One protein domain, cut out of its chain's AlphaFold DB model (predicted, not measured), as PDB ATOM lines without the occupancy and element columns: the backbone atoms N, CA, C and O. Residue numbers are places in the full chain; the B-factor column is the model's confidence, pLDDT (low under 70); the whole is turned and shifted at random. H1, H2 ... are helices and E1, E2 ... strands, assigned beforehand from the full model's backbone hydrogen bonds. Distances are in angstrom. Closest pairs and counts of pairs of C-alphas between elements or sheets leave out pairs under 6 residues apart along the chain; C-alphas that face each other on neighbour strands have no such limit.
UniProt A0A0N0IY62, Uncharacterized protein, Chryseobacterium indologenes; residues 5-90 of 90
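This is residues 5 to 90 of the 90 residues of an uncharacterized protein of Chryseobacterium indologenes (UniProt A0A0N0IY62). A small cluster of crossed helices is gathered round H4, with a small hairpin of two strands, E1 and E2, at one end of the longest axis. H3 and H4 form a helical hairpin that H5 crosses, H2 packs on H4, and short H1 makes a triangle with E2 and the last residues of H4. The printed part has 86 residues with two named strands and then five named helices, in the order E1, E2, H1, H2, H3, H4, H5; the sheet, E1 - E2, is antiparallel. The class is mostly helix, and the whole is compact, with a radius of gyration of the C-alphas of 12.1 A and spans of 35 by 28 by 22 A.

E1, residues 5 to 7, begins with C-alpha 5 at (23.485, -12.672, 42.368). E2 is residues 10 to 13, 10.2 A long. H1 is residues 18 to 22, 6.4 A, and H2 is residues 32 to 41, 14.2 A. H3, residues 45 to 56, measures 16.3 A, and H4, residues 61 to 71, 15.3 A from C-alpha 61 at (24.896, -31.920, 23.129). H5, residues 77 to 88, measures 16.0 A and ends with C-alpha 88 at (28.291, -23.346, 19.769).

E1 and E2 are a hairpin, with N 5 and O 12 2.9 A apart and N 12 and O 5 2.8 A apart, within hydrogen-bond range. E1 is apart from the five helices; the closest C-alphas of E2 and H1 are those of Lys 12 and Leu 18, 7.2 A apart. H1 and H4 only just touch, with 3 pairs of C-alphas within 8 A, the closest Val 21 and His 70 at 6.0 A. H4 is the hub, touching four helices. H2 touches it at a steep tilt of 60 degrees, the same way, closest at the C-alphas of Phe 39 and Ile 71, 6.1 A. H3, with residues 52 to 56 alone, touches H4 at a shallow tilt of 33 degrees, only just short of steep, opposite ways; the closest C-alphas, of Lys 56 and Leu 64, are 6.8 A apart. H5 touches H4 at a steep tilt of 65 degrees, closest at the C-alphas of Met 69 and Ala 80, 5.8 A. With residues 83 to 88 alone H5 touches H3, only just about perpendicular at 71 degrees, closest at the C-alphas of Arg 53 and Val 87, 5.4 A. H2 and H5 are apart. In H1 to H5 every O i to N i+4 pair is within hydrogen-bond range.

The two C-alphas farthest apart, those of Asn 8 and Thr 60, are 36.2 A apart. The printed part has no cut and no long link; H1 to H2 is short, with 9 residues between them, and the other links are tight. The mean pLDDT of the printed part is 93.0, and Gly 90, the chain's last residue, is the one printed residue under 70.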
ATOM      1  N   LYS A   5      23.563 -13.618  41.247       96.38
ATOM      2  CA  LYS A   5      23.485 -12.672  42.368       96.38
ATOM      3  C   LYS A   5      23.969 -13.303  43.661       96.38
ATOM      4  O   LYS A   5      23.902 -14.516  43.841       96.38
ATOM      5  N   VAL A   6      24.414 -12.460  44.587       95.38
ATOM      6  CA  VAL A   6      24.690 -12.848  45.973       95.38
ATOM      7  C   VAL A   6      23.783 -12.030  46.884       95.38
ATOM      8  O   VAL A   6      23.906 -10.810  46.959       95.38
ATOM      9  N   GLU A   7      22.869 -12.701  47.578       92.81
ATOM     10  CA  GLU A   7      21.906 -12.088  48.495       92.81
ATOM     11  C   GLU A   7      22.137 -12.639  49.900       92.81
ATOM     12  O   GLU A   7      22.079 -13.848  50.111       92.81
ATOM     13  N   ASN A   8      22.418 -11.766  50.873       92.81
ATOM     14  CA  ASN A   8      22.727 -12.165  52.255       92.81
ATOM     15  C   ASN A   8      23.847 -13.223  52.356       92.81
ATOM     16  O   ASN A   8      23.788 -14.125  53.186       92.81
ATOM     17  N   GLY A   9      24.858 -13.130  51.484       93.88
ATOM     18  CA  GLY A   9      25.969 -14.086  51.420       93.88
ATOM     19  C   GLY A   9      25.649 -15.403  50.702       93.88
ATOM     20  O   GLY A   9      26.517 -16.266  50.628       93.88
ATOM     21  N   ILE A  10      24.442 -15.561  50.150       95.88
ATOM     22  CA  ILE A  10      24.016 -16.765  49.428       95.88
ATOM     23  C   ILE A  10      24.031 -16.483  47.928       95.88
ATOM     24  O   ILE A  10      23.352 -15.571  47.451       95.88
ATOM     25  N   LYS A  11      24.789 -17.287  47.182       96.44
ATOM     26  CA  LYS A  11      24.813 -17.241  45.721       96.44
ATOM     27  C   LYS A  11      23.530 -17.828  45.143       96.44
ATOM     28  O   LYS A  11      23.082 -18.895  45.564       96.44
ATOM     29  N   LYS A  12      22.977 -17.143  44.149       97.56
ATOM     30  CA  LYS A  12      21.809 -17.569  43.387       97.56
ATOM     31  C   LYS A  12      22.052 -17.396  41.898       97.56
ATOM     32  O   LYS A  12      22.663 -16.412  41.481       97.56
ATOM     33  N   ILE A  13      21.510 -18.321  41.120       96.81
ATOM     34  CA  ILE A  13      21.427 -18.231  39.665       96.81
ATOM     35  C   ILE A  13      19.955 -18.294  39.294       96.81
ATOM     36  O   ILE A  13      19.263 -19.231  39.685       96.81
ATOM     37  N   ASN A  14      19.456 -17.266  38.606       96.12
ATOM     38  CA  ASN A  14      18.033 -17.112  38.290       96.12
ATOM     39  C   ASN A  14      17.134 -17.378  39.517       96.12
ATOM     40  O   ASN A  14      16.140 -18.095  39.457       96.12
ATOM     41  N   ASN A  15      17.515 -16.771  40.647       95.38
ATOM     42  CA  ASN A  15      16.874 -16.866  41.964       95.38
ATOM     43  C   ASN A  15      16.916 -18.232  42.671       95.38
ATOM     44  O   ASN A  15      16.391 -18.309  43.781       95.38
ATOM     45  N   LYS A  16      17.571 -19.258  42.115       95.69
ATOM     46  CA  LYS A  16      17.757 -20.557  42.782       95.69
ATOM     47  C   LYS A  16      19.151 -20.660  43.398       95.69
ATOM     48  O   LYS A  16      20.146 -20.298  42.763       95.69
ATOM     49  N   LYS A  17      19.234 -21.128  44.644       96.81
ATOM     50  CA  LYS A  17      20.509 -21.493  45.291       96.81
ATOM     51  C   LYS A  17      20.940 -22.904  44.879       96.81
ATOM     52  O   LYS A  17      20.141 -23.663  44.339       96.81
ATOM     53  N   LEU A  18      22.187 -23.269  45.177       96.12
ATOM     54  CA  LEU A  18      22.754 -24.560  44.778       96.12
ATOM     55  C   LEU A  18      21.890 -25.751  45.216       96.12
ATOM     56  O   LEU A  18      21.626 -26.628  44.402       96.12
ATOM     57  N   GLU A  19      21.390 -25.776  46.455       95.56
ATOM     58  CA  GLU A  19      20.581 -26.913  46.918       95.56
ATOM     59  C   GLU A  19      19.287 -27.076  46.102       95.56
ATOM     60  O   GLU A  19      18.930 -28.196  45.752       95.56
ATOM     61  N   GLU A  20      18.638 -25.970  45.719       95.19
ATOM     62  CA  GLU A  20      17.429 -25.987  44.876       95.19
ATOM     63  C   GLU A  20      17.732 -26.473  43.451       95.19
ATOM     64  O   GLU A  20      16.897 -27.118  42.820       95.19
ATOM     65  N   VAL A  21      18.935 -26.190  42.935       93.94
ATOM     66  CA  VAL A  21      19.386 -26.726  41.643       93.94
ATOM     67  C   VAL A  21      19.539 -28.244  41.706       93.94
ATOM     68  O   VAL A  21      19.173 -28.934  40.756       93.94
ATOM     69  N   LEU A  22      20.063 -28.773  42.814       93.69
ATOM     70  CA  LEU A  22      20.398 -30.190  42.958       93.69
ATOM     71  C   LEU A  22      19.196 -31.091  43.296       93.69
ATOM     72  O   LEU A  22      19.246 -32.282  42.991       93.69
ATOM     73  N   GLU A  23      18.115 -30.555  43.873       90.88
ATOM     74  CA  GLU A  23      16.953 -31.322  44.373       90.88
ATOM     75  C   GLU A  23      16.281 -32.243  43.336       90.88
ATOM     76  O   GLU A  23      15.658 -33.244  43.699       90.88
ATOM     77  N   HIS A  24      16.405 -31.940  42.042       79.44
ATOM     78  CA  HIS A  24      15.753 -32.691  40.961       79.44
ATOM     79  C   HIS A  24      16.724 -33.396  40.013       79.44
ATOM     80  O   HIS A  24      16.315 -33.918  38.973       79.44
ATOM     81  N   ILE A  25      18.010 -33.427  40.357       87.69
ATOM     82  CA  ILE A  25      19.038 -34.000  39.497       87.69
ATOM     83  C   ILE A  25      19.211 -35.473  39.832       87.69
ATOM     84  O   ILE A  25      19.449 -35.850  40.976       87.69
ATOM     85  N   ASN A  26      19.123 -36.322  38.810       83.69
ATOM     86  CA  ASN A  26      19.451 -37.729  38.961       83.69
ATOM     87  C   ASN A  26      20.978 -37.922  38.823       83.69
ATOM     88  O   ASN A  26      21.493 -37.811  37.705       83.69
ATOM     89  N   PRO A  27      21.708 -38.275  39.902       83.69
ATOM     90  CA  PRO A  27      23.165 -38.441  39.864       83.69
ATOM     91  C   PRO A  27      23.639 -39.567  38.939       83.69
ATOM     92  O   PRO A  27      24.812 -39.611  38.582       83.69
ATOM     93  N   VAL A  28      22.753 -40.482  38.530       82.75
ATOM     94  CA  VAL A  28      23.075 -41.543  37.560       82.75
ATOM     95  C   VAL A  28      23.333 -40.966  36.167       82.75
ATOM     96  O   VAL A  28      24.080 -41.547  35.382       82.75
ATOM     97  N   HIS A  29      22.717 -39.827  35.848       77.94
ATOM     98  CA  HIS A  29      22.735 -39.238  34.509       77.94
ATOM     99  C   HIS A  29      23.467 -37.902  34.445       77.94
ATOM    100  O   HIS A  29      23.641 -37.353  33.358       77.94
ATOM    101  N   THR A  30      23.880 -37.353  35.586       82.88
ATOM    102  CA  THR A  30      24.459 -36.014  35.641       82.88
ATOM    103  C   THR A  30      25.515 -35.931  36.730       82.88
ATOM    104  O   THR A  30      25.304 -36.363  37.863       82.88
ATOM    105  N   ASN A  31      26.669 -35.360  36.390       90.25
ATOM    106  CA  ASN A  31      27.773 -35.210  37.322       90.25
ATOM    107  C   ASN A  31      27.499 -34.054  38.301       90.25
ATOM    108  O   ASN A  31      27.737 -32.890  37.979       90.25
ATOM    109  N   ILE A  32      27.004 -34.383  39.499       92.06
ATOM    110  CA  ILE A  32      26.682 -33.402  40.549       92.06
ATOM    111  C   ILE A  32      27.912 -32.577  40.942       92.06
ATOM    112  O   ILE A  32      27.825 -31.356  40.982       92.06
ATOM    113  N   ASN A  33      29.074 -33.209  41.134       92.88
ATOM    114  CA  ASN A  33      30.300 -32.498  41.522       92.88
ATOM    115  C   ASN A  33      30.698 -31.437  40.485       92.88
ATOM    116  O   ASN A  33      31.237 -30.386  40.829       92.88
ATOM    117  N   LEU A  34      30.446 -31.711  39.203       92.88
ATOM    118  CA  LEU A  34      30.699 -30.755  38.133       92.88
ATOM    119  C   LEU A  34      29.708 -29.584  38.169       92.88
ATOM    120  O   LEU A  34      30.127 -28.441  37.999       92.88
ATOM    121  N   ILE A  35      28.425 -29.850  38.430       94.62
ATOM    122  CA  ILE A  35      27.410 -28.804  38.623       94.62
ATOM    123  C   ILE A  35      27.774 -27.916  39.804       94.62
ATOM    124  O   ILE A  35      27.785 -26.701  39.649       94.62
ATOM    125  N   GLU A  36      28.099 -28.503  40.956       95.75
ATOM    126  CA  GLU A  36      28.492 -27.760  42.155       95.75
ATOM    127  C   GLU A  36      29.705 -26.876  41.883       95.75
ATOM    128  O   GLU A  36      29.713 -25.699  42.244       95.75
ATOM    129  N   LYS A  37      30.717 -27.426  41.203       96.19
ATOM    130  CA  LYS A  37      31.910 -26.678  40.822       96.19
ATOM    131  C   LYS A  37      31.554 -25.480  39.938       96.19
ATOM    132  O   LYS A  37      31.845 -24.351  40.314       96.19
ATOM    133  N   ILE A  38      30.885 -25.710  38.806       96.19
ATOM    134  CA  ILE A  38      30.544 -24.633  37.865       96.19
ATOM    135  C   ILE A  38      29.633 -23.610  38.542       96.19
ATOM    136  O   ILE A  38      29.889 -22.413  38.453       96.19
ATOM    137  N   PHE A  39      28.609 -24.063  39.269       97.12
ATOM    138  CA  PHE A  39      27.704 -23.183  39.999       97.12
ATOM    139  C   PHE A  39      28.466 -22.281  40.960       97.12
ATOM    140  O   PHE A  39      28.105 -21.119  41.070       97.12
ATOM    141  N   ASN A  40      29.507 -22.767  41.641       95.75
ATOM    142  CA  ASN A  40      30.310 -21.970  42.569       95.75
ATOM    143  C   ASN A  40      31.303 -21.035  41.865       95.75
ATOM    144  O   ASN A  40      31.476 -19.906  42.327       95.75
ATOM    145  N   ASP A  41      31.858 -21.445  40.727       95.94
ATOM    146  CA  ASP A  41      32.889 -20.693  40.006       95.94
ATOM    147  C   ASP A  41      32.317 -19.498  39.213       95.94
ATOM    148  O   ASP A  41      32.920 -18.428  39.187       95.94
ATOM    149  N   ILE A  42      31.123 -19.621  38.615       96.50
ATOM    150  CA  ILE A  42      30.610 -18.609  37.666       96.50
ATOM    151  C   ILE A  42      30.089 -17.340  38.344       96.50
ATOM    152  O   ILE A  42      29.248 -17.401  39.232       96.50
ATOM    153  N   THR A  43      30.513 -16.156  37.922       96.56
ATOM    154  CA  THR A  43      30.031 -14.881  38.494       96.56
ATOM    155  C   THR A  43      29.128 -14.102  37.545       96.56
ATOM    156  O   THR A  43      28.537 -13.096  37.933       96.56
ATOM    157  N   SER A  44      28.985 -14.585  36.312       96.44
ATOM    158  CA  SER A  44      28.252 -13.942  35.227       96.44
ATOM    159  C   SER A  44      27.738 -14.965  34.203       96.44
ATOM    160  O   SER A  44      28.106 -16.142  34.239       96.44
ATOM    161  N   GLU A  45      26.903 -14.515  33.259       95.56
ATOM    162  CA  GLU A  45      26.501 -15.330  32.101       95.56
ATOM    163  C   GLU A  45      27.703 -15.692  31.206       95.56
ATOM    164  O   GLU A  45      27.755 -16.800  30.674       95.56
ATOM    165  N   ASP A  46      28.692 -14.803  31.076       95.94
ATOM    166  CA  ASP A  46      29.881 -15.044  30.250       95.94
ATOM    167  C   ASP A  46      30.785 -16.132  30.850       95.94
ATOM    168  O   ASP A  46      31.271 -17.001  30.117       95.94
ATOM    169  N   ASP A  47      30.952 -16.151  32.178       96.69
ATOM    170  CA  ASP A  47      31.655 -17.240  32.873       96.69
ATOM    171  C   ASP A  47      30.937 -18.572  32.640       96.69
ATOM    172  O   ASP A  47      31.562 -19.591  32.353       96.69
ATOM    173  N   PHE A  48      29.602 -18.553  32.694       96.44
ATOM    174  CA  PHE A  48      28.795 -19.740  32.454       96.44
ATOM    175  C   PHE A  48      28.954 -20.284  31.036       96.44
ATOM    176  O   PHE A  48      29.205 -21.475  30.857       96.44
ATOM    177  N   VAL A  49      28.874 -19.420  30.022       96.31
ATOM    178  CA  VAL A  49      29.115 -19.817  28.627       96.31
ATOM    179  C   VAL A  49      30.543 -20.342  28.448       96.31
ATOM    180  O   VAL A  49      30.745 -21.319  27.727       96.31
ATOM    181  N   THR A  50      31.527 -19.739  29.117       95.81
ATOM    182  CA  THR A  50      32.930 -20.169  29.056       95.81
ATOM    183  C   THR A  50      33.119 -21.573  29.631       95.81
ATOM    184  O   THR A  50      33.684 -22.431  28.953       95.81
ATOM    185  N   GLU A  51      32.585 -21.854  30.820       95.75
ATOM    186  CA  GLU A  51      32.627 -23.194  31.425       95.75
ATOM    187  C   GLU A  51      31.925 -24.241  30.543       95.75
ATOM    188  O   GLU A  51      32.451 -25.329  30.300       95.75
ATOM    189  N   LEU A  52      30.769 -23.899  29.969       95.56
ATOM    190  CA  LEU A  52      30.043 -24.787  29.058       95.56
ATOM    191  C   LEU A  52      30.816 -25.065  27.758       95.56
ATOM    192  O   LEU A  52      30.771 -26.185  27.248       95.56
ATOM    193  N   ARG A  53      31.575 -24.096  27.229       95.62
ATOM    194  CA  ARG A  53      32.466 -24.320  26.076       95.62
ATOM    195  C   ARG A  53      33.586 -25.304  26.400       95.62
ATOM    196  O   ARG A  53      33.921 -26.126  25.554       95.62
ATOM    197  N   LEU A  54      34.122 -25.280  27.621       94.12
ATOM    198  CA  LEU A  54      35.112 -26.270  28.064       94.12
ATOM    199  C   LEU A  54      34.512 -27.680  28.170       94.12
ATOM    200  O   LEU A  54      35.211 -28.669  27.928       94.12
ATOM    201  N   LEU A  55      33.226 -27.784  28.516       92.94
ATOM    202  CA  LEU A  55      32.495 -29.053  28.541       92.94
ATOM    203  C   LEU A  55      32.109 -29.564  27.153       92.94
ATOM    204  O   LEU A  55      32.065 -30.778  26.965       92.94
ATOM    205  N   LYS A  56      31.875 -28.670  26.184       93.44
ATOM    206  CA  LYS A  56      31.501 -29.008  24.798       93.44
ATOM    207  C   LYS A  56      32.415 -30.074  24.178       93.44
ATOM    208  O   LYS A  56      31.935 -30.938  23.456       93.44
ATOM    209  N   GLU A  57      33.708 -30.051  24.500       89.31
ATOM    210  CA  GLU A  57      34.710 -30.993  23.973       89.31
ATOM    211  C   GLU A  57      34.653 -32.399  24.603       89.31
ATOM    212  O   GLU A  57      35.302 -33.327  24.122       89.31
ATOM    213  N   LYS A  58      33.922 -32.567  25.711       90.81
ATOM    214  CA  LYS A  58      33.908 -33.793  26.532       90.81
ATOM    215  C   LYS A  58      32.519 -34.399  26.699       90.81
ATOM    216  O   LYS A  58      32.409 -35.558  27.086       90.81
ATOM    217  N   GLU A  59      31.483 -33.617  26.435       91.00
ATOM    218  CA  GLU A  59      30.096 -33.952  26.723       91.00
ATOM    219  C   GLU A  59      29.259 -33.999  25.447       91.00
ATOM    220  O   GLU A  59      29.556 -33.365  24.435       91.00
ATOM    221  N   THR A  60      28.162 -34.749  25.496       91.62
ATOM    222  CA  THR A  60      27.199 -34.757  24.388       91.62
ATOM    223  C   THR A  60      26.383 -33.458  24.367       91.62
ATOM    224  O   THR A  60      26.161 -32.865  25.424       91.62
ATOM    225  N   PRO A  61      25.832 -33.044  23.208       92.38
ATOM    226  CA  PRO A  61      24.896 -31.920  23.129       92.38
ATOM    227  C   PRO A  61      23.750 -32.004  24.142       92.38
ATOM    228  O   PRO A  61      23.403 -31.009  24.770       92.38
ATOM    229  N   THR A  62      23.199 -33.203  24.353       91.44
ATOM    230  CA  THR A  62      22.129 -33.442  25.328       91.44
ATOM    231  C   THR A  62      22.605 -33.216  26.760       91.44
ATOM    232  O   THR A  62      21.920 -32.542  27.523       91.44
ATOM    233  N   ALA A  63      23.779 -33.738  27.126       90.50
ATOM    234  CA  ALA A  63      24.359 -33.509  28.450       90.50
ATOM    235  C   ALA A  63      24.649 -32.019  28.679       90.50
ATOM    236  O   ALA A  63      24.328 -31.482  29.737       90.50
ATOM    237  N   LEU A  64      25.165 -31.324  27.663       93.69
ATOM    238  CA  LEU A  64      25.397 -29.884  27.718       93.69
ATOM    239  C   LEU A  64      24.097 -29.104  27.944       93.69
ATOM    240  O   LEU A  64      24.060 -28.199  28.774       93.69
ATOM    241  N   LEU A  65      23.015 -29.493  27.265       93.62
ATOM    242  CA  LEU A  65      21.694 -28.907  27.467       93.62
ATOM    243  C   LEU A  65      21.176 -29.119  28.896       93.62
ATOM    244  O   LEU A  65      20.603 -28.203  29.481       93.62
ATOM    245  N   LEU A  66      21.406 -30.304  29.473       92.00
ATOM    246  CA  LEU A  66      21.053 -30.592  30.865       92.00
ATOM    247  C   LEU A  66      21.846 -29.704  31.827       92.00
ATOM    248  O   LEU A  66      21.246 -29.093  32.708       92.00
ATOM    249  N   TYR A  67      23.160 -29.552  31.634       93.88
ATOM    250  CA  TYR A  67      23.960 -28.622  32.438       93.88
ATOM    251  C   TYR A  67      23.452 -27.181  32.319       93.88
ATOM    252  O   TYR A  67      23.335 -26.494  33.333       93.88
ATOM    253  N   ILE A  68      23.082 -26.745  31.109       95.56
ATOM    254  CA  ILE A  68      22.488 -25.424  30.870       95.56
ATOM    255  C   ILE A  68      21.195 -25.247  31.667       95.56
ATOM    256  O   ILE A  68      21.034 -24.248  32.365       95.56
ATOM    257  N   MET A  69      20.280 -26.214  31.574       93.62
ATOM    258  CA  MET A  69      18.991 -26.152  32.259       93.62
ATOM    259  C   MET A  69      19.143 -26.185  33.780       93.62
ATOM    260  O   MET A  69      18.502 -25.396  34.471       93.62
ATOM    261  N   HIS A  70      20.004 -27.060  34.301       93.38
ATOM    262  CA  HIS A  70      20.209 -27.224  35.736       93.38
ATOM    263  C   HIS A  70      20.947 -26.030  36.344       93.38
ATOM    264  O   HIS A  70      20.380 -25.320  37.169       93.38
ATOM    265  N   ILE A  71      22.180 -25.755  35.908       95.50
ATOM    266  CA  ILE A  71      23.004 -24.680  36.486       95.50
ATOM    267  C   ILE A  71      22.357 -23.324  36.215       95.50
ATOM    268  O   ILE A  71      22.225 -22.503  37.121       95.50
ATOM    269  N   GLY A  72      21.896 -23.112  34.979       95.44
ATOM    270  CA  GLY A  72      21.205 -21.892  34.589       95.44
ATOM    271  C   GLY A  72      19.823 -21.748  35.219       95.44
ATOM    272  O   GLY A  72      19.219 -20.689  35.077       95.44
ATOM    273  N   SER A  73      19.315 -22.775  35.912       94.25
ATOM    274  CA  SER A  73      18.002 -22.755  36.563       94.25
ATOM    275  C   SER A  73      16.887 -22.317  35.610       94.25
ATOM    276  O   SER A  73      16.041 -21.493  35.952       94.25
ATOM    277  N   LEU A  74      16.929 -22.840  34.382       93.31
ATOM    278  CA  LEU A  74      16.031 -22.459  33.298       93.31
ATOM    279  C   LEU A  74      14.836 -23.406  33.243       93.31
ATOM    280  O   LEU A  74      14.995 -24.612  33.057       93.31
ATOM    281  N   ASP A  75      13.634 -22.842  33.322       86.69
ATOM    282  CA  ASP A  75      12.388 -23.613  33.271       86.69
ATOM    283  C   ASP A  75      11.894 -23.845  31.822       86.69
ATOM    284  O   ASP A  75      10.862 -24.476  31.598       86.69
ATOM    285  N   SER A  76      12.627 -23.347  30.817       91.62
ATOM    286  CA  SER A  76      12.261 -23.422  29.399       91.62
ATOM    287  C   SER A  76      13.413 -23.909  28.523       91.62
ATOM    288  O   SER A  76      14.525 -23.377  28.552       91.62
ATOM    289  N   LEU A  77      13.100 -24.867  27.647       90.06
ATOM    290  CA  LEU A  77      14.004 -25.334  26.595       90.06
ATOM    291  C   LEU A  77      14.396 -24.204  25.629       90.06
ATOM    292  O   LEU A  77      15.499 -24.205  25.091       90.06
ATOM    293  N   TYR A  78      13.504 -23.234  25.407       93.62
ATOM    294  CA  TYR A  78      13.788 -22.082  24.553       93.62
ATOM    295  C   TYR A  78      14.937 -21.237  25.120       93.62
ATOM    296  O   TYR A  78      15.892 -20.946  24.403       93.62
ATOM    297  N   ASP A  79      14.896 -20.920  26.415       93.50
ATOM    298  CA  ASP A  79      15.955 -20.141  27.064       93.50
ATOM    299  C   ASP A  79      17.270 -20.919  27.117       93.50
ATOM    300  O   ASP A  79      18.341 -20.352  26.888       93.50
ATOM    301  N   ALA A  80      17.192 -22.234  27.351       95.19
ATOM    302  CA  ALA A  80      18.359 -23.107  27.308       95.19
ATOM    303  C   ALA A  80      19.005 -23.115  25.915       95.19
ATOM    304  O   ALA A  80      20.225 -23.020  25.802       95.19
ATOM    305  N   ASN A  81      18.197 -23.140  24.851       95.00
ATOM    306  CA  ASN A  81      18.690 -23.097  23.476       95.00
ATOM    307  C   ASN A  81      19.385 -21.775  23.124       95.00
ATOM    308  O   ASN A  81      20.337 -21.792  22.346       95.00
ATOM    309  N   ILE A  82      18.971 -20.644  23.707       95.31
ATOM    310  CA  ILE A  82      19.675 -19.364  23.521       95.31
ATOM    311  C   ILE A  82      21.102 -19.456  24.071       95.31
ATOM    312  O   ILE A  82      22.048 -19.048  23.401       95.31
ATOM    313  N   ILE A  83      21.275 -20.007  25.274       96.25
ATOM    314  CA  ILE A  83      22.607 -20.205  25.867       96.25
ATOM    315  C   ILE A  83      23.397 -21.249  25.074       96.25
ATOM    316  O   ILE A  83      24.570 -21.042  24.775       96.25
ATOM    317  N   PHE A  84      22.747 -22.341  24.674       96.25
ATOM    318  CA  PHE A  84      23.369 -23.396  23.879       96.25
ATOM    319  C   PHE A  84      23.925 -22.860  22.553       96.25
ATOM    320  O   PHE A  84      25.061 -23.168  22.205       96.25
ATOM    321  N   ALA A  85      23.192 -21.984  21.859       95.25
ATOM    322  CA  ALA A  85      23.678 -21.319  20.650       95.25
ATOM    323  C   ALA A  85      24.968 -20.519  20.909       95.25
ATOM    324  O   ALA A  85      25.948 -20.697  20.188       95.25
ATOM    325  N   LYS A  86      25.031 -19.738  21.999       95.12
ATOM    326  CA  LYS A  86      26.247 -18.991  22.387       95.12
ATOM    327  C   LYS A  86      27.450 -19.903  22.638       95.12
ATOM    328  O   LYS A  86      28.589 -19.534  22.343       95.12
ATOM    329  N   VAL A  87      27.215 -21.092  23.192       94.81
ATOM    330  CA  VAL A  87      28.259 -22.100  23.422       94.81
ATOM    331  C   VAL A  87      28.782 -22.671  22.097       94.81
ATOM    332  O   VAL A  87      29.980 -22.924  21.979       94.81
ATOM    333  N   LEU A  88      27.916 -22.836  21.092       92.38
ATOM    334  CA  LEU A  88      28.291 -23.346  19.769       92.38
ATOM    335  C   LEU A  88      28.981 -22.310  18.870       92.38
ATOM    336  O   LEU A  88      29.804 -22.698  18.048       92.38
ATOM    337  N   GLU A  89      28.655 -21.026  19.017       87.50
ATOM    338  CA  GLU A  89      29.220 -19.925  18.217       87.50
ATOM    339  C   GLU A  89      30.697 -19.607  18.529       87.50
ATOM    340  O   GLU A  89      31.320 -18.839  17.795       87.50
ATOM    341  N   GLY A  90      31.250 -20.176  19.610       65.25
ATOM    342  CA  GLY A  90      32.637 -19.980  20.054       65.25
ATOM    343  C   GLY A  90      33.546 -21.180  19.845       65.25
ATOM    344  O   GLY A  90      33.063 -22.338  19.950       65.25
TER     345      GLY A  90